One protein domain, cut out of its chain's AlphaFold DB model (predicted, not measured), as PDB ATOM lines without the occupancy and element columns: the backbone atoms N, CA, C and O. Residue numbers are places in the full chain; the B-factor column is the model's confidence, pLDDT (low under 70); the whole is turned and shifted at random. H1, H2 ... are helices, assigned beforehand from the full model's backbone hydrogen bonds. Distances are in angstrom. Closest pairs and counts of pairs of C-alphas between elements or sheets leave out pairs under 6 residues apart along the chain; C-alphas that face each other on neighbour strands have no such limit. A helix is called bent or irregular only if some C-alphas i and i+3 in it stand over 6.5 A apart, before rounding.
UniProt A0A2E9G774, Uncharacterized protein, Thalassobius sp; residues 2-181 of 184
ATOM      1  N   TYR A   2     136.737 124.780 201.882       58.50
ATOM      2  CA  TYR A   2     136.333 125.924 201.037       58.50
ATOM      3  C   TYR A   2     137.338 127.093 200.954       58.50
ATOM      4  O   TYR A   2     137.590 127.603 199.867       58.50
ATOM      5  N   SER A   3     137.977 127.476 202.064       59.50
ATOM      6  CA  SER A   3     138.921 128.609 202.096       59.50
ATOM      7  C   SER A   3     140.181 128.396 201.233       59.50
ATOM      8  O   SER A   3     140.615 129.316 200.545       59.50
ATOM      9  N   ARG A   4     140.716 127.164 201.159       63.66
ATOM     10  CA  ARG A   4     141.882 126.844 200.306       63.66
ATOM     11  C   ARG A   4     141.551 126.895 198.808       63.66
ATOM     12  O   ARG A   4     142.411 127.244 198.006       63.66
ATOM     13  N   LEU A   5     140.305 126.586 198.439       59.34
ATOM     14  CA  LEU A   5     139.836 126.623 197.052       59.34
ATOM     15  C   LEU A   5     139.679 128.064 196.538       59.34
ATOM     16  O   LEU A   5     140.002 128.346 195.388       59.34
ATOM     17  N   ILE A   6     139.204 128.970 197.398       67.06
ATOM     18  CA  ILE A   6     139.038 130.399 197.085       67.06
ATOM     19  C   ILE A   6     140.409 131.069 196.946       67.06
ATOM     20  O   ILE A   6     140.644 131.770 195.968       67.06
ATOM     21  N   LEU A   7     141.342 130.775 197.859       61.09
ATOM     22  CA  LEU A   7     142.699 131.324 197.812       61.09
ATOM     23  C   LEU A   7     143.435 130.915 196.522       61.09
ATOM     24  O   LEU A   7     144.017 131.760 195.852       61.09
ATOM     25  N   SER A   8     143.345 129.638 196.130       66.44
ATOM     26  CA  SER A   8     143.939 129.121 194.884       66.44
ATOM     27  C   SER A   8     143.333 129.767 193.627       66.44
ATOM     28  O   SER A   8     144.063 130.160 192.717       66.44
ATOM     29  N   LYS A   9     142.008 129.978 193.603       56.75
ATOM     30  CA  LYS A   9     141.326 130.703 192.516       56.75
ATOM     31  C   LYS A   9     141.751 132.173 192.438       56.75
ATOM     32  O   LYS A   9     141.917 132.678 191.333       56.75
ATOM     33  N   CYS A  10     141.985 132.839 193.570       63.12
ATOM     34  CA  CYS A  10     142.521 134.204 193.599       63.12
ATOM     35  C   CYS A  10     143.961 134.275 193.066       63.12
ATOM     36  O   CYS A  10     144.252 135.154 192.262       63.12
ATOM     37  N   TYR A  11     144.838 133.332 193.432       65.00
ATOM     38  CA  TYR A  11     146.200 133.267 192.879       65.00
ATOM     39  C   TYR A  11     146.204 132.998 191.370       65.00
ATOM     40  O   TYR A  11     146.956 133.638 190.639       65.00
ATOM     41  N   PHE A  12     145.326 132.113 190.888       70.50
ATOM     42  CA  PHE A  12     145.148 131.866 189.456       70.50
ATOM     43  C   PHE A  12     144.656 133.118 188.714       70.50
ATOM     44  O   PHE A  12     145.174 133.446 187.651       70.50
ATOM     45  N   PHE A  13     143.707 133.861 189.291       66.69
ATOM     46  CA  PHE A  13     143.173 135.088 188.693       66.69
ATOM     47  C   PHE A  13     144.203 136.232 188.673       66.69
ATOM     48  O   PHE A  13     144.292 136.963 187.690       66.69
ATOM     49  N   ILE A  14     145.035 136.351 189.715       71.06
ATOM     50  CA  ILE A  14     146.159 137.302 189.768       71.06
ATOM     51  C   ILE A  14     147.227 136.939 188.725       71.06
ATOM     52  O   ILE A  14     147.724 137.815 188.023       71.06
ATOM     53  N   PHE A  15     147.546 135.650 188.570       66.44
ATOM     54  CA  PHE A  15     148.481 135.179 187.545       66.44
ATOM     55  C   PHE A  15     147.945 135.415 186.120       66.44
ATOM     56  O   PHE A  15     148.695 135.834 185.239       66.44
ATOM     57  N   LEU A  16     146.636 135.236 185.907       64.06
ATOM     58  CA  LEU A  16     145.954 135.521 184.640       64.06
ATOM     59  C   LEU A  16     145.952 137.025 184.306       64.06
ATOM     60  O   LEU A  16     146.234 137.398 183.169       64.06
ATOM     61  N   LEU A  17     145.713 137.900 185.290       62.22
ATOM     62  CA  LEU A  17     145.782 139.360 185.123       62.22
ATOM     63  C   LEU A  17     147.203 139.841 184.781       62.22
ATOM     64  O   LEU A  17     147.375 140.670 183.889       62.22
ATOM     65  N   LEU A  18     148.231 139.274 185.421       60.50
ATOM     66  CA  LEU A  18     149.635 139.581 185.115       60.50
ATOM     67  C   LEU A  18     150.065 139.080 183.726       60.50
ATOM     68  O   LEU A  18     150.937 139.686 183.102       60.50
ATOM     69  N   PHE A  19     149.454 138.003 183.223       60.03
ATOM     70  CA  PHE A  19     149.681 137.515 181.860       60.03
ATOM     71  C   PHE A  19     149.037 138.431 180.805       60.03
ATOM     72  O   PHE A  19     149.649 138.711 179.773       60.03
ATOM     73  N   LEU A  20     147.846 138.975 181.073       58.28
ATOM     74  CA  LEU A  20     147.152 139.880 180.148       58.28
ATOM     75  C   LEU A  20     147.867 141.236 179.988       58.28
ATOM     76  O   LEU A  20     147.963 141.735 178.869       58.28
ATOM     77  N   CYS A  21     148.463 141.793 181.049       54.25
ATOM     78  CA  CYS A  21     149.191 143.073 180.980       54.25
ATOM     79  C   CYS A  21     150.521 143.018 180.199       54.25
ATOM     80  O   CYS A  21     151.035 144.057 179.788       54.25
ATOM     81  N   LYS A  22     151.106 141.833 179.978       50.66
ATOM     82  CA  LYS A  22     152.338 141.710 179.176       50.66
ATOM     83  C   LYS A  22     152.080 141.845 177.675       50.66
ATOM     84  O   LYS A  22     152.941 142.350 176.963       50.66
ATOM     85  N   ASN A  23     150.897 141.448 177.206       58.94
ATOM     86  CA  ASN A  23     150.567 141.438 175.779       58.94
ATOM     87  C   ASN A  23     150.249 142.837 175.223       58.94
ATOM     88  O   ASN A  23     150.529 143.108 174.058       58.94
ATOM     89  N   SER A  24     149.724 143.755 176.043       61.41
ATOM     90  CA  SER A  24     149.360 145.105 175.585       61.41
ATOM     91  C   SER A  24     150.568 145.958 175.183       61.41
ATOM     92  O   SER A  24     150.476 146.745 174.245       61.41
ATOM     93  N   ASN A  25     151.709 145.789 175.858       61.53
ATOM     94  CA  ASN A  25     152.920 146.565 175.573       61.53
ATOM     95  C   ASN A  25     153.591 146.155 174.251       61.53
ATOM     96  O   ASN A  25     154.112 147.012 173.542       61.53
ATOM     97  N   VAL A  26     153.538 144.867 173.893       66.81
ATOM     98  CA  VAL A  26     154.131 144.349 172.645       66.81
ATOM     99  C   VAL A  26     153.378 144.883 171.424       66.81
ATOM    100  O   VAL A  26     154.001 145.391 170.495       66.81
ATOM    101  N   LEU A  27     152.042 144.866 171.460       66.00
ATOM    102  CA  LEU A  27     151.209 145.382 170.370       66.00
ATOM    103  C   LEU A  27     151.386 146.899 170.162       66.00
ATOM    104  O   LEU A  27     151.402 147.384 169.034       66.00
ATOM    105  N   ALA A  28     151.539 147.665 171.246       70.50
ATOM    106  CA  ALA A  28     151.795 149.103 171.158       70.50
ATOM    107  C   ALA A  28     153.150 149.412 170.491       70.50
ATOM    108  O   ALA A  28     153.257 150.341 169.688       70.50
ATOM    109  N   GLN A  29     154.175 148.609 170.786       75.56
ATOM    110  CA  GLN A  29     155.499 148.751 170.187       75.56
ATOM    111  C   GLN A  29     155.511 148.362 168.701       75.56
ATOM    112  O   GLN A  29     156.098 149.081 167.895       75.56
ATOM    113  N   GLU A  30     154.830 147.278 168.324       77.94
ATOM    114  CA  GLU A  30     154.691 146.861 166.922       77.94
ATOM    115  C   GLU A  30     154.021 147.952 166.073       77.94
ATOM    116  O   GLU A  30     154.543 148.334 165.026       77.94
ATOM    117  N   ASN A  31     152.923 148.533 166.575       85.62
ATOM    118  CA  ASN A  31     152.258 149.659 165.918       85.62
ATOM    119  C   ASN A  31     153.190 150.870 165.769       85.62
ATOM    120  O   ASN A  31     153.208 151.497 164.714       85.62
ATOM    121  N   THR A  32     154.003 151.160 166.789       92.31
ATOM    122  CA  THR A  32     154.985 152.253 166.736       92.31
ATOM    123  C   THR A  32     156.000 152.022 165.616       92.31
ATOM    124  O   THR A  32     156.216 152.908 164.795       92.31
ATOM    125  N   PHE A  33     156.602 150.832 165.525       93.38
ATOM    126  CA  PHE A  33     157.580 150.534 164.473       93.38
ATOM    127  C   PHE A  33     156.980 150.576 163.074       93.38
ATOM    128  O   PHE A  33     157.614 151.100 162.159       93.38
ATOM    129  N   LYS A  34     155.750 150.079 162.914       93.75
ATOM    130  CA  LYS A  34     155.028 150.189 161.650       93.75
ATOM    131  C   LYS A  34     154.854 151.655 161.241       93.75
ATOM    132  O   LYS A  34     155.198 152.006 160.118       93.75
ATOM    133  N   THR A  35     154.394 152.517 162.150       96.06
ATOM    134  CA  THR A  35     154.236 153.950 161.865       96.06
ATOM    135  C   THR A  35     155.566 154.622 161.526       96.06
ATOM    136  O   THR A  35     155.619 155.380 160.563       96.06
ATOM    137  N   ILE A  36     156.655 154.311 162.243       97.38
ATOM    138  CA  ILE A  36     157.997 154.829 161.916       97.38
ATOM    139  C   ILE A  36     158.391 154.454 160.481       97.38
ATOM    140  O   ILE A  36     158.850 155.315 159.735       97.38
ATOM    141  N   ARG A  37     158.213 153.182 160.096       96.75
ATOM    142  CA  ARG A  37     158.551 152.664 158.760       96.75
ATOM    143  C   ARG A  37     157.715 153.321 157.662       96.75
ATOM    144  O   ARG A  37     158.265 153.718 156.639       96.75
ATOM    145  N   ASP A  38     156.409 153.464 157.887       95.75
ATOM    146  CA  ASP A  38     155.493 154.106 156.941       95.75
ATOM    147  C   ASP A  38     155.872 155.583 156.726       95.75
ATOM    148  O   ASP A  38     156.080 156.005 155.590       95.75
ATOM    149  N   LEU A  39     156.064 156.346 157.810       97.56
ATOM    150  CA  LEU A  39     156.480 157.752 157.734       97.56
ATOM    151  C   LEU A  39     157.860 157.915 157.093       97.56
ATOM    152  O   LEU A  39     158.063 158.819 156.287       97.56
ATOM    153  N   PHE A  40     158.807 157.031 157.415       97.06
ATOM    154  CA  PHE A  40     160.128 157.048 156.797       97.06
ATOM    155  C   PHE A  40     160.045 156.843 155.276       97.06
ATOM    156  O   PHE A  40     160.673 157.584 154.520       97.06
ATOM    157  N   ASN A  41     159.247 155.872 154.821       94.25
ATOM    158  CA  ASN A  41     159.061 155.601 153.396       94.25
ATOM    159  C   ASN A  41     158.493 156.810 152.644       94.25
ATOM    160  O   ASN A  41     158.919 157.076 151.521       94.25
ATOM    161  N   GLU A  42     157.565 157.551 153.247       95.62
ATOM    162  CA  GLU A  42     157.016 158.768 152.643       95.62
ATOM    163  C   GLU A  42     158.009 159.939 152.689       95.62
ATOM    164  O   GLU A  42     158.166 160.644 151.695       95.62
ATOM    165  N   ALA A  43     158.764 160.087 153.781       95.31
ATOM    166  CA  ALA A  43     159.781 161.128 153.957       95.31
ATOM    167  C   ALA A  43     160.985 160.997 152.999       95.31
ATOM    168  O   ALA A  43     161.611 161.995 152.621       95.31
ATOM    169  N   VAL A  44     161.338 159.769 152.603       92.75
ATOM    170  CA  VAL A  44     162.384 159.525 151.594       92.75
ATOM    171  C   VAL A  44     161.904 159.891 150.189       92.75
ATOM    172  O   VAL A  44     162.702 160.393 149.398       92.75
ATOM    173  N   LYS A  45     160.624 159.655 149.875       92.19
ATOM    174  CA  LYS A  45     160.040 159.940 148.553       92.19
ATOM    175  C   LYS A  45     159.743 161.422 148.351       92.19
ATOM    176  O   LYS A  45     159.937 161.922 147.246       92.19
ATOM    177  N   ASP A  46     159.266 162.092 149.395       93.44
ATOM    178  CA  ASP A  46     158.798 163.472 149.330       93.44
ATOM    179  C   ASP A  46     159.314 164.280 150.524       93.44
ATOM    180  O   ASP A  46     159.195 163.882 151.687       93.44
ATOM    181  N   GLN A  47     159.909 165.433 150.221       92.69
ATOM    182  CA  GLN A  47     160.460 166.337 151.219       92.69
ATOM    183  C   GLN A  47     159.367 166.931 152.120       92.69
ATOM    184  O   GLN A  47     159.628 167.138 153.307       92.69
ATOM    185  N   ASP A  48     158.148 167.126 151.606       94.50
ATOM    186  CA  ASP A  48     157.036 167.725 152.356       94.50
ATOM    187  C   ASP A  48     156.566 166.833 153.525       94.50
ATOM    188  O   ASP A  48     156.014 167.324 154.509       94.50
ATOM    189  N   ASN A  49     156.865 165.529 153.479       95.62
ATOM    190  CA  ASN A  49     156.510 164.562 154.525       95.62
ATOM    191  C   ASN A  49     157.564 164.441 155.643       95.62
ATOM    192  O   ASN A  49     157.372 163.712 156.622       95.62
ATOM    193  N   ARG A  50     158.711 165.123 155.525       96.12
ATOM    194  CA  ARG A  50     159.834 164.957 156.467       96.12
ATOM    195  C   ARG A  50     159.558 165.558 157.838       96.12
ATOM    196  O   ARG A  50     159.975 164.978 158.838       96.12
ATOM    197  N   ASP A  51     158.833 166.671 157.899       94.88
ATOM    198  CA  ASP A  51     158.508 167.336 159.166       94.88
ATOM    199  C   ASP A  51     157.598 166.475 160.053       94.88
ATOM    200  O   ASP A  51     157.808 166.407 161.269       94.88
ATOM    201  N   GLU A  52     156.639 165.758 159.456       96.56
ATOM    202  CA  GLU A  52     155.803 164.791 160.175       96.56
ATOM    203  C   GLU A  52     156.658 163.647 160.732       96.56
ATOM    204  O   GLU A  52     156.584 163.332 161.921       96.56
ATOM    205  N   PHE A  53     157.536 163.078 159.901       97.69
ATOM    206  CA  PHE A  53     158.452 162.022 160.324       97.69
ATOM    207  C   PHE A  53     159.371 162.465 161.475       97.69
ATOM    208  O   PHE A  53     159.562 161.723 162.444       97.69
ATOM    209  N   TYR A  54     159.915 163.685 161.412       95.62
ATOM    210  CA  TYR A  54     160.752 164.240 162.477       95.62
ATOM    211  C   TYR A  54     159.979 164.425 163.777       95.62
ATOM    212  O   TYR A  54     160.448 163.977 164.824       95.62
ATOM    213  N   SER A  55     158.802 165.045 163.700       95.69
ATOM    214  CA  SER A  55     157.969 165.328 164.871       95.69
ATOM    215  C   SER A  55     157.567 164.030 165.571       95.69
ATOM    216  O   SER A  55     157.744 163.889 166.778       95.69
ATOM    217  N   TYR A  56     157.145 163.028 164.793       97.00
ATOM    218  CA  TYR A  56     156.783 161.719 165.325       97.00
ATOM    219  C   TYR A  56     157.950 161.049 166.068       97.00
ATOM    220  O   TYR A  56     157.773 160.502 167.156       97.00
ATOM    221  N   LEU A  57     159.168 161.106 165.519       96.38
ATOM    222  CA  LEU A  57     160.348 160.539 166.176       96.38
ATOM    223  C   LEU A  57     160.772 161.301 167.439       96.38
ATOM    224  O   LEU A  57     161.300 160.677 168.366       96.38
ATOM    225  N   GLU A  58     160.585 162.620 167.487       93.25
ATOM    226  CA  GLU A  58     160.892 163.442 168.666       93.25
ATOM    227  C   GLU A  58     159.982 163.096 169.856       93.25
ATOM    228  O   GLU A  58     160.478 162.986 170.980       93.25
ATOM    229  N   ASP A  59     158.710 162.783 169.598       94.00
ATOM    230  CA  ASP A  59     157.735 162.379 170.621       94.00
ATOM    231  C   ASP A  59     157.964 160.955 171.163       94.00
ATOM    232  O   ASP A  59     157.507 160.596 172.257       94.00
ATOM    233  N   ILE A  60     158.709 160.114 170.435       93.50
ATOM    234  CA  ILE A  60     159.011 158.750 170.876       93.50
ATOM    235  C   ILE A  60     160.057 158.758 171.997       93.50
ATOM    236  O   ILE A  60     161.250 159.020 171.792       93.50
ATOM    237  N   THR A  61     159.611 158.327 173.179       90.31
ATOM    238  CA  THR A  61     160.441 158.102 174.377       90.31
ATOM    239  C   THR A  61     160.998 156.678 174.485       90.31
ATOM    240  O   THR A  61     161.852 156.408 175.334       90.31
ATOM    241  N   LEU A  62     160.545 155.764 173.617       90.94
ATOM    242  CA  LEU A  62     160.981 154.370 173.584       90.94
ATOM    243  C   LEU A  62     162.490 154.274 173.322       90.94
ATOM    244  O   LEU A  62     162.989 154.659 172.264       90.94
ATOM    245  N   GLN A  63     163.213 153.698 174.281       92.25
ATOM    246  CA  GLN A  63     164.643 153.429 174.164       92.25
ATOM    247  C   GLN A  63     164.858 152.111 173.423       92.25
ATOM    248  O   GLN A  63     164.845 151.037 174.022       92.25
ATOM    249  N   ASN A  64     165.041 152.190 172.107       95.44
ATOM    250  CA  ASN A  64     165.232 151.018 171.262       95.44
ATOM    251  C   ASN A  64     166.242 151.306 170.122       95.44
ATOM    252  O   ASN A  64     166.244 152.422 169.583       95.44
ATOM    253  N   PRO A  65     167.115 150.344 169.757       97.00
ATOM    254  CA  PRO A  65     168.093 150.515 168.679       97.00
ATOM    255  C   PRO A  65     167.467 150.873 167.328       97.00
ATOM    256  O   PRO A  65     167.948 151.796 166.678       97.00
ATOM    257  N   THR A  66     166.343 150.257 166.957       96.81
ATOM    258  CA  THR A  66     165.592 150.581 165.734       96.81
ATOM    259  C   THR A  66     165.117 152.028 165.729       96.81
ATOM    260  O   THR A  66     165.402 152.755 164.781       96.81
ATOM    261  N   VAL A  67     164.501 152.512 166.817       97.62
ATOM    262  CA  VAL A  67     164.126 153.939 166.938       97.62
ATOM    263  C   VAL A  67     165.354 154.843 166.791       97.62
ATOM    264  O   VAL A  67     165.290 155.880 166.135       97.62
ATOM    265  N   THR A  68     166.484 154.448 167.379       98.31
ATOM    266  CA  THR A  68     167.738 155.214 167.304       98.31
ATOM    267  C   THR A  68     168.266 155.285 165.867       98.31
ATOM    268  O   THR A  68     168.662 156.362 165.425       98.31
ATOM    269  N   ALA A  69     168.212 154.184 165.113       98.38
ATOM    270  CA  ALA A  69     168.597 154.163 163.706       98.38
ATOM    271  C   ALA A  69     167.649 155.000 162.833       98.38
ATOM    272  O   ALA A  69     168.122 155.758 161.997       98.38
ATOM    273  N   TYR A  70     166.334 154.979 163.068       98.44
ATOM    274  CA  TYR A  70     165.417 155.876 162.347       98.44
ATOM    275  C   TYR A  70     165.631 157.354 162.700       98.44
ATOM    276  O   TYR A  70     165.544 158.208 161.819       98.44
ATOM    277  N   LYS A  71     166.002 157.676 163.949       98.31
ATOM    278  CA  LYS A  71     166.464 159.026 164.327       98.31
ATOM    279  C   LYS A  71     167.751 159.416 163.592       98.31
ATOM    280  O   LYS A  71     167.894 160.574 163.202       98.31
ATOM    281  N   ALA A  72     168.660 158.471 163.356       97.94
ATOM    282  CA  ALA A  72     169.840 158.695 162.523       97.94
ATOM    283  C   ALA A  72     169.453 158.988 161.064       97.94
ATOM    284  O   ALA A  72     169.905 159.982 160.496       97.94
ATOM    285  N   SER A  73     168.553 158.193 160.482       97.62
ATOM    286  CA  SER A  73     168.043 158.415 159.125       97.62
ATOM    287  C   SER A  73     167.335 159.767 158.991       97.62
ATOM    288  O   SER A  73     167.547 160.480 158.014       97.62
ATOM    289  N   ALA A  74     166.573 160.185 160.003       97.69
ATOM    290  CA  ALA A  74     165.982 161.517 160.060       97.69
ATOM    291  C   ALA A  74     167.041 162.632 160.031       97.69
ATOM    292  O   ALA A  74     166.902 163.612 159.303       97.69
ATOM    293  N   LYS A  75     168.138 162.483 160.785       96.75
ATOM    294  CA  LYS A  75     169.263 163.431 160.739       96.75
ATOM    295  C   LYS A  75     169.915 163.470 159.357       96.75
ATOM    296  O   LYS A  75     170.240 164.555 158.881       96.75
ATOM    297  N   ALA A  76     170.045 162.330 158.686       95.88
ATOM    298  CA  ALA A  76     170.555 162.283 157.321       95.88
ATOM    299  C   ALA A  76     169.637 163.008 156.318       95.88
ATOM    300  O   ALA A  76     170.131 163.770 155.486       95.88
ATOM    301  N   LEU A  77     168.314 162.859 156.437       95.50
ATOM    302  CA  LEU A  77     167.356 163.619 155.625       95.50
ATOM    303  C   LEU A  77     167.463 165.132 155.901       95.50
ATOM    304  O   LEU A  77     167.561 165.913 154.957       95.50
ATOM    305  N   LYS A  78     167.621 165.553 157.168       94.50
ATOM    306  CA  LYS A  78     167.908 166.966 157.509       94.50
ATOM    307  C   LYS A  78     169.199 167.467 156.847       94.50
ATOM    308  O   LYS A  78     169.273 168.623 156.430       94.50
ATOM    309  N   ALA A  79     170.218 166.615 156.717       93.44
ATOM    310  CA  ALA A  79     171.439 166.954 155.985       93.44
ATOM    311  C   ALA A  79     171.194 167.133 154.479       93.44
ATOM    312  O   ALA A  79     171.803 168.003 153.851       93.44
ATOM    313  N   GLN A  80     170.307 166.329 153.891       91.62
ATOM    314  CA  GLN A  80     169.913 166.477 152.493       91.62
ATOM    315  C   GLN A  80     169.238 167.838 152.257       91.62
ATOM    316  O   GLN A  80     169.629 168.532 151.315       91.62
ATOM    317  N   ASP A  81     168.338 168.238 153.162       91.88
ATOM    318  CA  ASP A  81     167.551 169.484 153.103       91.88
ATOM    319  C   ASP A  81     168.360 170.752 153.413       91.88
ATOM    320  O   ASP A  81     167.996 171.858 153.011       91.88
ATOM    321  N   ALA A  82     169.466 170.628 154.146       91.50
ATOM    322  CA  ALA A  82     170.237 171.784 154.579       91.50
ATOM    323  C   ALA A  82     170.889 172.526 153.396       91.50
ATOM    324  O   ALA A  82     171.558 171.945 152.549       91.50
ATOM    325  N   TRP A  83     170.784 173.853 153.368       89.19
ATOM    326  CA  TRP A  83     171.398 174.671 152.313       89.19
ATOM    327  C   TRP A  83     172.919 174.848 152.493       89.19
ATOM    328  O   TRP A  83     173.654 174.979 151.517       89.19
ATOM    329  N   ASN A  84     173.405 174.853 153.742       90.69
ATOM    330  CA  ASN A  84     174.804 175.122 154.086       90.69
ATOM    331  C   ASN A  84     175.606 173.814 154.266       90.69
ATOM    332  O   ASN A  84     175.232 173.005 155.121       90.69
ATOM    333  N   PRO A  85     176.751 173.637 153.572       88.69
ATOM    334  CA  PRO A  85     177.642 172.485 153.737       88.69
ATOM    335  C   PRO A  85     178.073 172.185 155.181       88.69
ATOM    336  O   PRO A  85     178.197 171.019 155.543       88.69
ATOM    337  N   ILE A  86     178.262 173.205 156.027       91.00
ATOM    338  CA  ILE A  86     178.647 173.001 157.437       91.00
ATOM    339  C   ILE A  86     177.536 172.262 158.194       91.00
ATOM    340  O   ILE A  86     177.805 171.308 158.923       91.00
ATOM    341  N   ASN A  87     176.279 172.657 157.975       92.50
ATOM    342  CA  ASN A  87     175.132 172.005 158.602       92.50
ATOM    343  C   ASN A  87     174.942 170.589 158.051       92.50
ATOM    344  O   ASN A  87     174.673 169.683 158.834       92.50
ATOM    345  N   LYS A  88     175.155 170.377 156.739       93.50
ATOM    346  CA  LYS A  88     175.149 169.027 156.147       93.50
ATOM    347  C   LYS A  88     176.111 168.103 156.883       93.50
ATOM    348  O   LYS A  88     175.708 167.045 157.348       93.50
ATOM    349  N   LEU A  89     177.363 168.536 157.039       92.88
ATOM    350  CA  LEU A  89     178.392 167.764 157.730       92.88
ATOM    351  C   LEU A  89     178.046 167.516 159.202       92.88
ATOM    352  O   LEU A  89     178.238 166.404 159.686       92.88
ATOM    353  N   SER A  90     177.506 168.516 159.906       94.69
ATOM    354  CA  SER A  90     177.070 168.346 161.299       94.69
ATOM    355  C   SER A  90     175.987 167.274 161.420       94.69
ATOM    356  O   SER A  90     176.125 166.342 162.210       94.69
ATOM    357  N   PHE A  91     174.940 167.361 160.597       95.69
ATOM    358  CA  PHE A  91     173.837 166.405 160.620       95.69
ATOM    359  C   PHE A  91     174.269 164.994 160.209       95.69
ATOM    360  O   PHE A  91     173.843 164.028 160.838       95.69
ATOM    361  N   LEU A  92     175.152 164.866 159.215       94.94
ATOM    362  CA  LEU A  92     175.730 163.582 158.811       94.94
ATOM    363  C   LEU A  92     176.578 162.963 159.932       94.94
ATOM    364  O   LEU A  92     176.433 161.782 160.235       94.94
ATOM    365  N   LYS A  93     177.392 163.763 160.628       94.62
ATOM    366  CA  LYS A  93     178.172 163.290 161.781       94.62
ATOM    367  C   LYS A  93     177.277 162.805 162.928       94.62
ATOM    368  O   LYS A  93     177.549 161.770 163.539       94.62
ATOM    369  N   GLU A  94     176.207 163.543 163.218       96.38
ATOM    370  CA  GLU A  94     175.198 163.134 164.202       96.38
ATOM    371  C   GLU A  94     174.504 161.831 163.783       96.38
ATOM    372  O   GLU A  94     174.367 160.925 164.606       96.38
ATOM    373  N   ALA A  95     174.122 161.704 162.507       96.94
ATOM    374  CA  ALA A  95     173.539 160.482 161.962       96.94
ATOM    375  C   ALA A  95     174.494 159.289 162.121       96.94
ATOM    376  O   ALA A  95     174.097 158.264 162.669       96.94
ATOM    377  N   GLY A  96     175.766 159.436 161.733       96.56
ATOM    378  CA  GLY A  96     176.784 158.393 161.896       96.56
ATOM    379  C   GLY A  96     176.919 157.920 163.347       96.56
ATOM    380  O   GLY A  96     176.859 156.722 163.615       96.56
ATOM    381  N   THR A  97     176.979 158.861 164.294       97.12
ATOM    382  CA  THR A  97     177.068 158.555 165.735       97.12
ATOM    383  C   THR A  97     175.844 157.778 166.237       97.12
ATOM    384  O   THR A  97     175.967 156.836 167.026       97.12
ATOM    385  N   LEU A  98     174.640 158.156 165.792       98.19
ATOM    386  CA  LEU A  98     173.405 157.468 166.170       98.19
ATOM    387  C   LEU A  98     173.324 156.066 165.557       98.19
ATOM    388  O   LEU A  98     172.926 155.130 166.254       98.19
ATOM    389  N   PHE A  99     173.736 155.897 164.297       98.25
ATOM    390  CA  PHE A  99     173.807 154.576 163.676       98.25
ATOM    391  C   PHE A  99     174.777 153.662 164.415       98.25
ATOM    392  O   PHE A  99     174.401 152.543 164.752       98.25
ATOM    393  N   GLU A 100     175.984 154.133 164.729       97.50
ATOM    394  CA  GLU A 100     176.957 153.360 165.504       97.50
ATOM    395  C   GLU A 100     176.385 152.966 166.873       97.50
ATOM    396  O   GLU A 100     176.428 151.801 167.265       97.50
ATOM    397  N   THR A 101     175.730 153.907 167.559       98.06
ATOM    398  CA  THR A 101     175.069 153.649 168.848       98.06
ATOM    399  C   THR A 101     173.986 152.569 168.753       98.06
ATOM    400  O   THR A 101     173.833 151.762 169.674       98.06
ATOM    401  N   ALA A 102     173.204 152.557 167.671       98.31
ATOM    402  CA  ALA A 102     172.177 151.548 167.431       98.31
ATOM    403  C   ALA A 102     172.798 150.183 167.092       98.31
ATOM    404  O   ALA A 102     172.444 149.166 167.688       98.31
ATOM    405  N   ILE A 103     173.772 150.173 166.184       98.31
ATOM    406  CA  ILE A 103     174.427 148.971 165.667       98.31
ATOM    407  C   ILE A 103     175.240 148.257 166.749       98.31
ATOM    408  O   ILE A 103     175.187 147.037 166.829       98.31
ATOM    409  N   VAL A 104     175.933 148.974 167.636       98.19
ATOM    410  CA  VAL A 104     176.663 148.343 168.753       98.19
ATOM    411  C   VAL A 104     175.728 147.521 169.651       98.19
ATOM    412  O   VAL A 104     176.146 146.511 170.216       98.19
ATOM    413  N   LYS A 105     174.457 147.922 169.778       98.00
ATOM    414  CA  LYS A 105     173.460 147.197 170.581       98.00
ATOM    415  C   LYS A 105     172.894 145.980 169.852       98.00
ATOM    416  O   LYS A 105     172.646 144.961 170.488       98.00
ATOM    417  N   GLU A 106     172.692 146.085 168.542       97.56
ATOM    418  CA  GLU A 106     172.138 145.016 167.706       97.56
ATOM    419  C   GLU A 106     172.975 144.830 166.427       97.56
ATOM    420  O   GLU A 106     172.532 145.163 165.325       97.56
ATOM    421  N   PRO A 107     174.197 144.275 166.542       97.81
ATOM    422  CA  PRO A 107     175.183 144.298 165.458       97.81
ATOM    423  C   PRO A 107     174.784 143.474 164.235       97.81
ATOM    424  O   PRO A 107     175.277 143.746 163.142       97.81
ATOM    425  N   ASN A 108     173.890 142.500 164.410       97.75
ATOM    426  CA  ASN A 108     173.428 141.604 163.350       97.75
ATOM    427  C   ASN A 108     172.058 142.014 162.794       97.75
ATOM    428  O   ASN A 108     171.537 141.340 161.911       97.75
ATOM    429  N   ASN A 109     171.442 143.081 163.319       98.00
ATOM    430  CA  ASN A 109     170.140 143.525 162.843       98.00
ATOM    431  C   ASN A 109     170.293 144.181 161.463       98.00
ATOM    432  O   ASN A 109     170.764 145.315 161.335       98.00
ATOM    433  N   ILE A 110     169.886 143.444 160.429       98.44
ATOM    434  CA  ILE A 110     170.034 143.856 159.032       98.44
ATOM    435  C   ILE A 110     169.198 145.096 158.681       98.44
ATOM    436  O   ILE A 110     169.574 145.794 157.750       98.44
ATOM    437  N   GLU A 111     168.134 145.428 159.429       98.31
ATOM    438  CA  GLU A 111     167.385 146.683 159.236       98.31
ATOM    439  C   GLU A 111     168.265 147.887 159.600       98.31
ATOM    440  O   GLU A 111     168.376 148.826 158.817       98.31
ATOM    441  N   LEU A 112     168.974 147.844 160.736       98.56
ATOM    442  CA  LEU A 112     169.857 148.945 161.155       98.56
ATOM    443  C   LEU A 112     171.035 149.117 160.192       98.56
ATOM    444  O   LEU A 112     171.377 150.239 159.813       98.56
ATOM    445  N   ARG A 113     171.631 147.991 159.784       98.56
ATOM    446  CA  ARG A 113     172.728 147.938 158.807       98.56
ATOM    447  C   ARG A 113     172.296 148.519 157.473       98.56
ATOM    448  O   ARG A 113     173.004 149.334 156.896       98.56
ATOM    449  N   PHE A 114     171.107 148.150 157.017       98.50
ATOM    450  CA  PHE A 114     170.537 148.664 155.788       98.50
ATOM    451  C   PHE A 114     170.241 150.169 155.852       98.50
ATOM    452  O   PHE A 114     170.564 150.894 154.911       98.50
ATOM    453  N   LEU A 115     169.688 150.671 156.960       98.44
ATOM    454  CA  LEU A 115     169.468 152.109 157.129       98.44
ATOM    455  C   LEU A 115     170.791 152.887 157.045       98.44
ATOM    456  O   LEU A 115     170.864 153.871 156.310       98.44
ATOM    457  N   ARG A 116     171.858 152.419 157.712       98.25
ATOM    458  CA  ARG A 116     173.189 153.043 157.600       98.25
ATOM    459  C   ARG A 116     173.732 152.945 156.172       98.25
ATOM    460  O   ARG A 116     174.116 153.970 155.608       98.25
ATOM    461  N   PHE A 117     173.695 151.757 155.569       98.12
ATOM    462  CA  PHE A 117     174.141 151.516 154.198       98.12
ATOM    463  C   PHE A 117     173.457 152.453 153.200       98.12
ATOM    464  O   PHE A 117     174.134 153.121 152.427       98.12
ATOM    465  N   SER A 118     172.126 152.550 153.236       96.44
ATOM    466  CA  SER A 118     171.352 153.363 152.290       96.44
ATOM    467  C   SER A 118     171.681 154.853 152.398       96.44
ATOM    468  O   SER A 118     171.803 155.533 151.377       96.44
ATOM    469  N   VAL A 119     171.898 155.366 153.612       95.38
ATOM    470  CA  VAL A 119     172.325 156.753 153.819       95.38
ATOM    471  C   VAL A 119     173.735 156.972 153.279       95.38
ATOM    472  O   VAL A 119     173.963 157.928 152.538       95.38
ATOM    473  N   GLN A 120     174.685 156.103 153.625       95.06
ATOM    474  CA  GLN A 120     176.072 156.225 153.170       95.06
ATOM    475  C   GLN A 120     176.192 156.107 151.650       95.06
ATOM    476  O   GLN A 120     176.901 156.884 151.019       95.06
ATOM    477  N   PHE A 121     175.445 155.180 151.053       94.50
ATOM    478  CA  PHE A 121     175.453 154.925 149.618       94.50
ATOM    479  C   PHE A 121     174.978 156.150 148.831       94.50
ATOM    480  O   PHE A 121     175.568 156.509 147.815       94.50
ATOM    481  N   ASN A 122     173.949 156.832 149.339       91.12
ATOM    482  CA  ASN A 122     173.406 158.044 148.730       91.12
ATOM    483  C   ASN A 122     174.171 159.322 149.114       91.12
ATOM    484  O   ASN A 122     173.898 160.393 148.567       91.12
ATOM    485  N   THR A 123     175.129 159.243 150.042       89.44
ATOM    486  CA  THR A 123     175.932 160.392 150.462       89.44
ATOM    487  C   THR A 123     177.172 160.516 149.570       89.44
ATOM    488  O   THR A 123     177.961 159.577 149.469       89.44
ATOM    489  N   PRO A 124     177.416 161.680 148.935       86.38
ATOM    490  CA  PRO A 124     178.636 161.896 148.167       86.38
ATOM    491  C   PRO A 124     179.894 161.602 148.994       86.38
ATOM    492  O   PRO A 124     180.069 162.155 150.076       86.38
ATOM    493  N   ARG A 125     180.813 160.786 148.457       84.44
ATOM    494  CA  ARG A 125     182.010 160.304 149.178       84.44
ATOM    495  C   ARG A 125     182.849 161.414 149.832       84.44
ATOM    496  O   ARG A 125     183.423 161.204 150.894       84.44
ATOM    497  N   TRP A 126     182.897 162.608 149.242       82.94
ATOM    498  CA  TRP A 126     183.640 163.752 149.788       82.94
ATOM    499  C   TRP A 126     183.039 164.346 151.079       82.94
ATOM    500  O   TRP A 126     183.698 165.155 151.724       82.94
ATOM    501  N   LEU A 127     181.824 163.942 151.475       83.50
ATOM    502  CA  LEU A 127     181.170 164.336 152.732       83.50
ATOM    503  C   LEU A 127     181.452 163.379 153.909       83.50
ATOM    504  O   LEU A 127     180.993 163.653 155.014       83.50
ATOM    505  N   GLY A 128     182.231 162.306 153.710       72.44
ATOM    506  CA  GLY A 128     182.833 161.541 154.816       72.44
ATOM    507  C   GLY A 128     181.939 160.493 155.488       72.44
ATOM    508  O   GLY A 128     182.037 160.301 156.694       72.44
ATOM    509  N   MET A 129     181.076 159.818 154.725       73.25
ATOM    510  CA  MET A 129     180.206 158.738 155.209       73.25
ATOM    511  C   MET A 129     180.147 157.589 154.194       73.25
ATOM    512  O   MET A 129     179.157 157.432 153.487       73.25
ATOM    513  N   SER A 130     181.227 156.819 154.062       79.56
ATOM    514  CA  SER A 130     181.253 155.669 153.142       79.56
ATOM    515  C   SER A 130     182.101 154.494 153.626       79.56
ATOM    516  O   SER A 130     182.345 153.563 152.856       79.56
ATOM    517  N   ASP A 131     182.603 154.565 154.855       88.31
ATOM    518  CA  ASP A 131     183.643 153.655 155.334       88.31
ATOM    519  C   ASP A 131     183.052 152.285 155.689       88.31
ATOM    520  O   ASP A 131     183.725 151.258 155.581       88.31
ATOM    521  N   GLU A 132     181.758 152.247 156.007       95.69
ATOM    522  CA  GLU A 132     181.056 151.063 156.481       95.69
ATOM    523  C   GLU A 132     180.187 150.379 155.418       95.69
ATOM    524  O   GLU A 132     179.601 149.334 155.695       95.69
ATOM    525  N   LEU A 133     180.149 150.882 154.176       96.00
ATOM    526  CA  LEU A 133     179.356 150.287 153.088       96.00
ATOM    527  C   LEU A 133     179.630 148.788 152.899       96.00
ATOM    528  O   LEU A 133     178.708 147.989 152.746       96.00
ATOM    529  N   ASN A 134     180.906 148.391 152.925       97.19
ATOM    530  CA  ASN A 134     181.285 146.983 152.803       97.19
ATOM    531  C   ASN A 134     180.943 146.176 154.057       97.19
ATOM    532  O   ASN A 134     180.540 145.023 153.938       97.19
ATOM    533  N   GLU A 135     181.099 146.766 155.243       97.81
ATOM    534  CA  GLU A 135     180.750 146.114 156.508       97.81
ATOM    535  C   GLU A 135     179.251 145.800 156.546       97.81
ATOM    536  O   GLU A 135     178.862 144.651 156.752       97.81
ATOM    537  N   ASP A 136     178.413 146.803 156.277       98.50
ATOM    538  CA  ASP A 136     176.962 146.662 156.323       98.50
ATOM    539  C   ASP A 136     176.458 145.690 155.263       98.50
ATOM    540  O   ASP A 136     175.660 144.811 155.590       98.50
ATOM    541  N   LYS A 137     176.978 145.764 154.027       98.44
ATOM    542  CA  LYS A 137     176.662 144.785 152.978       98.44
ATOM    543  C   LYS A 137     176.949 143.358 153.456       98.44
ATOM    544  O   LYS A 137     176.090 142.487 153.340       98.44
ATOM    545  N   ASN A 138     178.140 143.121 154.006       98.44
ATOM    546  CA  ASN A 138     178.555 141.787 154.435       98.44
ATOM    547  C   ASN A 138     177.670 141.248 155.568       98.44
ATOM    548  O   ASN A 138     177.298 140.077 155.541       98.44
ATOM    549  N   VAL A 139     177.295 142.091 156.538       98.56
ATOM    550  CA  VAL A 139     176.370 141.696 157.614       98.56
ATOM    551  C   VAL A 139     174.978 141.406 157.058       98.56
ATOM    552  O   VAL A 139     174.379 140.400 157.434       98.56
ATOM    553  N   ILE A 140     174.471 142.237 156.141       98.50
ATOM    554  CA  ILE A 140     173.180 142.000 155.486       98.50
ATOM    555  C   ILE A 140     173.192 140.626 154.811       98.50
ATOM    556  O   ILE A 140     172.349 139.799 155.135       98.50
ATOM    557  N   ILE A 141     174.178 140.332 153.959       98.31
ATOM    558  CA  ILE A 141     174.277 139.038 153.262       98.31
ATOM    559  C   ILE A 141     174.367 137.868 154.249       98.31
ATOM    560  O   ILE A 141     173.697 136.854 154.064       98.31
ATOM    561  N   ALA A 142     175.170 138.006 155.308       98.00
ATOM    562  CA  ALA A 142     175.378 136.939 156.283       98.00
ATOM    563  C   ALA A 142     174.102 136.566 157.056       98.00
ATOM    564  O   ALA A 142     173.925 135.401 157.406       98.00
ATOM    565  N   TYR A 143     173.219 137.535 157.315       97.81
ATOM    566  CA  TYR A 143     172.067 137.356 158.202       97.81
ATOM    567  C   TYR A 143     170.700 137.483 157.514       97.81
ATOM    568  O   TYR A 143     169.678 137.273 158.168       97.81
ATOM    569  N   ILE A 144     170.637 137.778 156.211       97.25
ATOM    570  CA  ILE A 144     169.360 137.996 155.511       97.25
ATOM    571  C   ILE A 144     168.431 136.777 155.551       97.25
ATOM    572  O   ILE A 144     167.226 136.933 155.728       97.25
ATOM    573  N   ASN A 145     168.980 135.560 155.503       95.38
ATOM    574  CA  ASN A 145     168.204 134.318 155.631       95.38
ATOM    575  C   ASN A 145     167.641 134.094 157.048       95.38
ATOM    576  O   ASN A 145     166.725 133.299 157.235       95.38
ATOM    577  N   ASP A 146     168.161 134.807 158.047       95.50
ATOM    578  CA  ASP A 146     167.730 134.726 159.442       95.50
ATOM    579  C   ASP A 146     166.810 135.895 159.847       95.50
ATOM    580  O   ASP A 146     166.512 136.053 161.032       95.50
ATOM    581  N   TYR A 147     166.309 136.703 158.902       95.00
ATOM    582  CA  TYR A 147     165.537 137.923 159.193       95.00
ATOM    583  C   TYR A 147     164.348 137.701 160.150       95.00
ATOM    584  O   TYR A 147     164.126 138.508 161.053       95.00
ATOM    585  N   LYS A 148     163.633 136.568 160.050       93.94
ATOM    586  CA  LYS A 148     162.560 136.221 161.000       93.94
ATOM    587  C   LYS A 148     163.077 136.062 162.431       93.94
ATOM    588  O   LYS A 148     162.425 136.516 163.364       93.94
ATOM    589  N   LYS A 149     164.255 135.451 162.617       93.88
ATOM    590  CA  LYS A 149     164.902 135.300 163.937       93.88
ATOM    591  C   LYS A 149     165.368 136.646 164.495       93.88
ATOM    592  O   LYS A 149     165.472 136.800 165.707       93.88
ATOM    593  N   LEU A 150     165.620 137.611 163.613       92.25
ATOM    594  CA  LEU A 150     165.946 138.995 163.954       92.25
ATOM    595  C   LEU A 150     164.700 139.871 164.185       92.25
ATOM    596  O   LEU A 150     164.845 141.067 164.413       92.25
ATOM    597  N   ASN A 151     163.491 139.294 164.166       91.38
ATOM    598  CA  ASN A 151     162.209 139.998 164.299       91.38
ATOM    599  C   ASN A 151     161.956 141.047 163.203       91.38
ATOM    600  O   ASN A 151     161.358 142.095 163.452       91.38
ATOM    601  N   ILE A 152     162.407 140.762 161.985       92.81
ATOM    602  CA  ILE A 152     162.196 141.615 160.817       92.81
ATOM    603  C   ILE A 152     161.009 141.074 160.022       92.81
ATOM    604  O   ILE A 152     160.898 139.869 159.778       92.81
ATOM    605  N   ASP A 153     160.092 141.963 159.644       91.94
ATOM    606  CA  ASP A 153     158.911 141.602 158.864       91.94
ATOM    607  C   ASP A 153     159.206 141.520 157.358       91.94
ATOM    608  O   ASP A 153     160.231 141.988 156.860       91.94
ATOM    609  N   ASP A 154     158.279 140.914 156.613       93.56
ATOM    610  CA  ASP A 154     158.437 140.690 155.173       93.56
ATOM    611  C   ASP A 154     158.474 141.980 154.355       93.56
ATOM    612  O   ASP A 154     159.049 141.991 153.267       93.56
ATOM    613  N   GLY A 155     157.837 143.049 154.837       93.25
ATOM    614  CA  GLY A 155     157.850 144.359 154.197       93.25
ATOM    615  C   GLY A 155     159.236 144.985 154.270       93.25
ATOM    616  O   GLY A 155     159.782 145.377 153.240       93.25
ATOM    617  N   VAL A 156     159.841 144.985 155.461       94.94
ATOM    618  CA  VAL A 156     161.223 145.451 155.654       94.94
ATOM    619  C   VAL A 156     162.205 144.592 154.867       94.94
ATOM    620  O   VAL A 156     163.071 145.137 154.190       94.94
ATOM    621  N   LEU A 157     162.050 143.263 154.881       96.81
ATOM    622  CA  LEU A 157     162.905 142.386 154.080       96.81
ATOM    623  C   LEU A 157     162.837 142.738 152.588       96.81
ATOM    624  O   LEU A 157     163.881 142.879 151.959       96.81
ATOM    625  N   ASN A 158     161.635 142.917 152.028       95.81
ATOM    626  CA  ASN A 158     161.486 143.307 150.619       95.81
ATOM    627  C   ASN A 158     162.201 144.608 150.320       95.81
ATOM    628  O   ASN A 158     162.855 144.732 149.293       95.81
ATOM    629  N   TRP A 159     162.063 145.574 151.217       94.88
ATOM    630  CA  TRP A 159     162.682 146.867 151.041       94.88
ATOM    631  C   TRP A 159     164.216 146.764 151.016       94.88
ATOM    632  O   TRP A 159     164.842 147.300 150.099       94.88
ATOM    633  N   ILE A 160     164.805 145.990 151.938       97.31
ATOM    634  CA  ILE A 160     166.243 145.679 151.942       97.31
ATOM    635  C   ILE A 160     166.640 144.984 150.632       97.31
ATOM    636  O   ILE A 160     167.587 145.411 149.976       97.31
ATOM    637  N   GLN A 161     165.919 143.932 150.229       97.12
ATOM    638  CA  GLN A 161     166.223 143.161 149.020       97.12
ATOM    639  C   GLN A 161     166.209 144.046 147.771       97.12
ATOM    640  O   GLN A 161     167.195 144.072 147.035       97.12
ATOM    641  N   THR A 162     165.125 144.797 147.556       96.19
ATOM    642  CA  THR A 162     164.967 145.687 146.402       96.19
ATOM    643  C   THR A 162     166.114 146.684 146.331       96.19
ATOM    644  O   THR A 162     166.803 146.746 145.317       96.19
ATOM    645  N   PHE A 163     166.391 147.406 147.421       96.25
ATOM    646  CA  PHE A 163     167.447 148.414 147.414       96.25
ATOM    647  C   PHE A 163     168.832 147.805 147.175       96.25
ATOM    648  O   PHE A 163     169.598 148.317 146.364       96.25
ATOM    649  N   MET A 164     169.176 146.710 147.862       97.69
ATOM    650  CA  MET A 164     170.501 146.096 147.729       97.69
ATOM    651  C   MET A 164     170.747 145.579 146.306       97.69
ATOM    652  O   MET A 164     171.853 145.747 145.788       97.69
ATOM    653  N   ILE A 165     169.723 145.013 145.659       96.12
ATOM    654  CA  ILE A 165     169.789 144.541 144.270       96.12
ATOM    655  C   ILE A 165     169.907 145.723 143.298       96.12
ATOM    656  O   ILE A 165     170.788 145.730 142.441       96.12
ATOM    657  N   GLU A 166     169.063 146.744 143.449       95.62
ATOM    658  CA  GLU A 166     169.022 147.901 142.545       95.62
ATOM    659  C   GLU A 166     170.229 148.839 142.705       95.62
ATOM    660  O   GLU A 166     170.591 149.541 141.763       95.62
ATOM    661  N   SER A 167     170.898 148.823 143.865       94.50
ATOM    662  CA  SER A 167     172.077 149.660 144.136       94.50
ATOM    663  C   SER A 167     173.269 149.384 143.210       94.50
ATOM    664  O   SER A 167     174.165 150.221 143.096       94.50
ATOM    665  N   GLY A 168     173.337 148.197 142.594       95.56
ATOM    666  CA  GLY A 168     174.505 147.750 141.827       95.56
ATOM    667  C   GLY A 168     175.769 147.524 142.672       95.56
ATOM    668  O   GLY A 168     176.854 147.373 142.117       95.56
ATOM    669  N   TYR A 169     175.650 147.511 144.006       95.62
ATOM    670  CA  TYR A 169     176.774 147.351 144.938       95.62
ATOM    671  C   TYR A 169     177.072 145.878 145.298       95.62
ATOM    672  O   TYR A 169     178.085 145.570 145.934       95.62
ATOM    673  N   CYS A 170     176.191 144.959 144.895       96.62
ATOM    674  CA  CYS A 170     176.297 143.524 145.157       96.62
ATOM    675  C   CYS A 170     176.801 142.762 143.922       96.62
ATOM    676  O   CYS A 170     176.479 143.110 142.787       96.62
ATOM    677  N   THR A 171     177.568 141.697 144.144       97.62
ATOM    678  CA  THR A 171     177.942 140.725 143.102       97.62
ATOM    679  C   THR A 171     176.773 139.794 142.767       97.62
ATOM    680  O   THR A 171     175.828 139.678 143.544       97.62
ATOM    681  N   GLU A 172     176.852 139.072 141.647       96.62
ATOM    682  CA  GLU A 172     175.808 138.118 141.228       96.62
ATOM    683  C   GLU A 172     175.501 137.066 142.311       96.62
ATOM    684  O   GLU A 172     174.345 136.874 142.673       96.62
ATOM    685  N   SER A 173     176.530 136.466 142.918       96.69
ATOM    686  CA  SER A 173     176.359 135.475 143.995       96.69
ATOM    687  C   SER A 173     175.731 136.068 145.269       96.69
ATOM    688  O   SER A 173     174.950 135.408 145.963       96.69
ATOM    689  N   GLU A 174     176.037 137.328 145.582       97.38
ATOM    690  CA  GLU A 174     175.412 138.030 146.708       97.38
ATOM    691  C   GLU A 174     173.934 138.326 146.414       97.38
ATOM    692  O   GLU A 174     173.092 138.156 147.296       97.38
ATOM    693  N   ILE A 175     173.597 138.696 145.173       96.62
ATOM    694  CA  ILE A 175     172.212 138.913 144.729       96.62
ATOM    695  C   ILE A 175     171.393 137.621 144.824       96.62
ATOM    696  O   ILE A 175     170.282 137.657 145.350       96.62
ATOM    697  N   GLU A 176     171.937 136.481 144.389       95.62
ATOM    698  CA  GLU A 176     171.278 135.173 144.532       95.62
ATOM    699  C   GLU A 176     170.964 134.860 146.002       95.62
ATOM    700  O   GLU A 176     169.849 134.452 146.340       95.62
ATOM    701  N   THR A 177     171.926 135.122 146.894       95.81
ATOM    702  CA  THR A 177     171.740 134.949 148.343       95.81
ATOM    703  C   THR A 177     170.625 135.850 148.870       95.81
ATOM    704  O   THR A 177     169.771 135.401 149.635       95.81
ATOM    705  N   ILE A 178     170.605 137.116 148.443       95.44
ATOM    706  CA  ILE A 178     169.598 138.097 148.855       95.44
ATOM    707  C   ILE A 178     168.202 137.672 148.391       95.44
ATOM    708  O   ILE A 178     167.263 137.732 149.181       95.44
ATOM    709  N   GLN A 179     168.048 137.210 147.150       94.00
ATOM    710  CA  GLN A 179     166.758 136.794 146.587       94.00
ATOM    711  C   GLN A 179     166.176 135.554 147.280       94.00
ATOM    712  O   GLN A 179     164.963 135.474 147.485       94.00
ATOM    713  N   ALA A 180     167.028 134.609 147.688       91.75
ATOM    714  CA  ALA A 180     166.597 133.341 148.273       91.75
ATOM    715  C   ALA A 180     165.955 133.466 149.673       91.75
ATOM    716  O   ALA A 180     165.235 132.556 150.094       91.75
ATOM    717  N   ALA A 181     166.156 134.582 150.383       86.88
ATOM    718  CA  ALA A 181     165.776 134.743 151.791       86.88
ATOM    719  C   ALA A 181     164.268 134.645 152.103       86.88
ATOM    720  O   ALA A 181     163.897 134.412 153.250       86.88
TER     721      ALA A 181
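Overview. This is residues 2 to 181 of the 184 residues of an uncharacterized protein of Thalassobius sp (UniProt A0A2E9G774). One very long helix, H1, sticks out as a free arm with residues 2 to 28 from a compact body of shorter helices. H1 to H7 make an up-and-down bundle, each running against the one before, with H3 and H5 in the middle and H8 packed on H6 and H7. The printed part has 180 residues with eight named helices, H1 to H8 along the chain, and no named strand: all helix. The whole is loose, with a radius of gyration of the C-alphas of 20.5 A and spans of 79 by 40 by 27 A.

Arrangement. Start with H1, residues 2 to 45; its residues 36 to 44 alone touch H2, residues 47 to 59, in a hairpin whose closest C-alphas, Ala 43 and Arg 50, are 4.6 A apart. H3, residues 65 to 81, and H4, residues 85 to 105, form a hairpin at a shallow tilt of 12 degrees; their closest C-alphas, Ala 72 and Ala 95, are 4.1 A apart. H5, residues 110 to 122, touches H3, with the C-alphas of Ala 69 and Leu 112 closest at 5.9 A. H6, residues 133 to 146, forms a hairpin with H5, with the C-alphas of Arg 113 and Asp 136 closest at 5.1 A. H7, residues 154 to 166, touches H5, with the C-alphas of Phe 114 and Ile 160 closest at 6.5 A. H8, residues 172 to 180, touches residues 161 to 165 of H7 alone, with the C-alphas of Gln 161 and Ile 178 closest at 6.1 A. Each O i to N i+4 pair is within hydrogen-bond range in H3, H5, H7 and H8; H1 has 34 of 40, H2 7 of 9, H4 16 of 17 and H6 8 of 10.

Along the chain. Find C-alpha 2 at (136.333, 125.924, 201.037); from there H1 runs 66.9 A to C-alpha 45 at (160.040, 159.940, 148.553). H4 is 30.7 A long, and H8 ends at C-alpha 180, (166.597, 133.341, 148.273). H2, only just, and H6 are irregular: C-alphas 48 and 51 are 7.0 A apart, C-alphas 142 and 145 7.7 A.

Size, cuts and confidence. The C-alphas farthest apart, Tyr 2 and Trp 126, are 79.3 A apart. The printed part has no cut and no long link. Look for pLDDT under 70 at residues 2 to 11, 13 and 15 to 27.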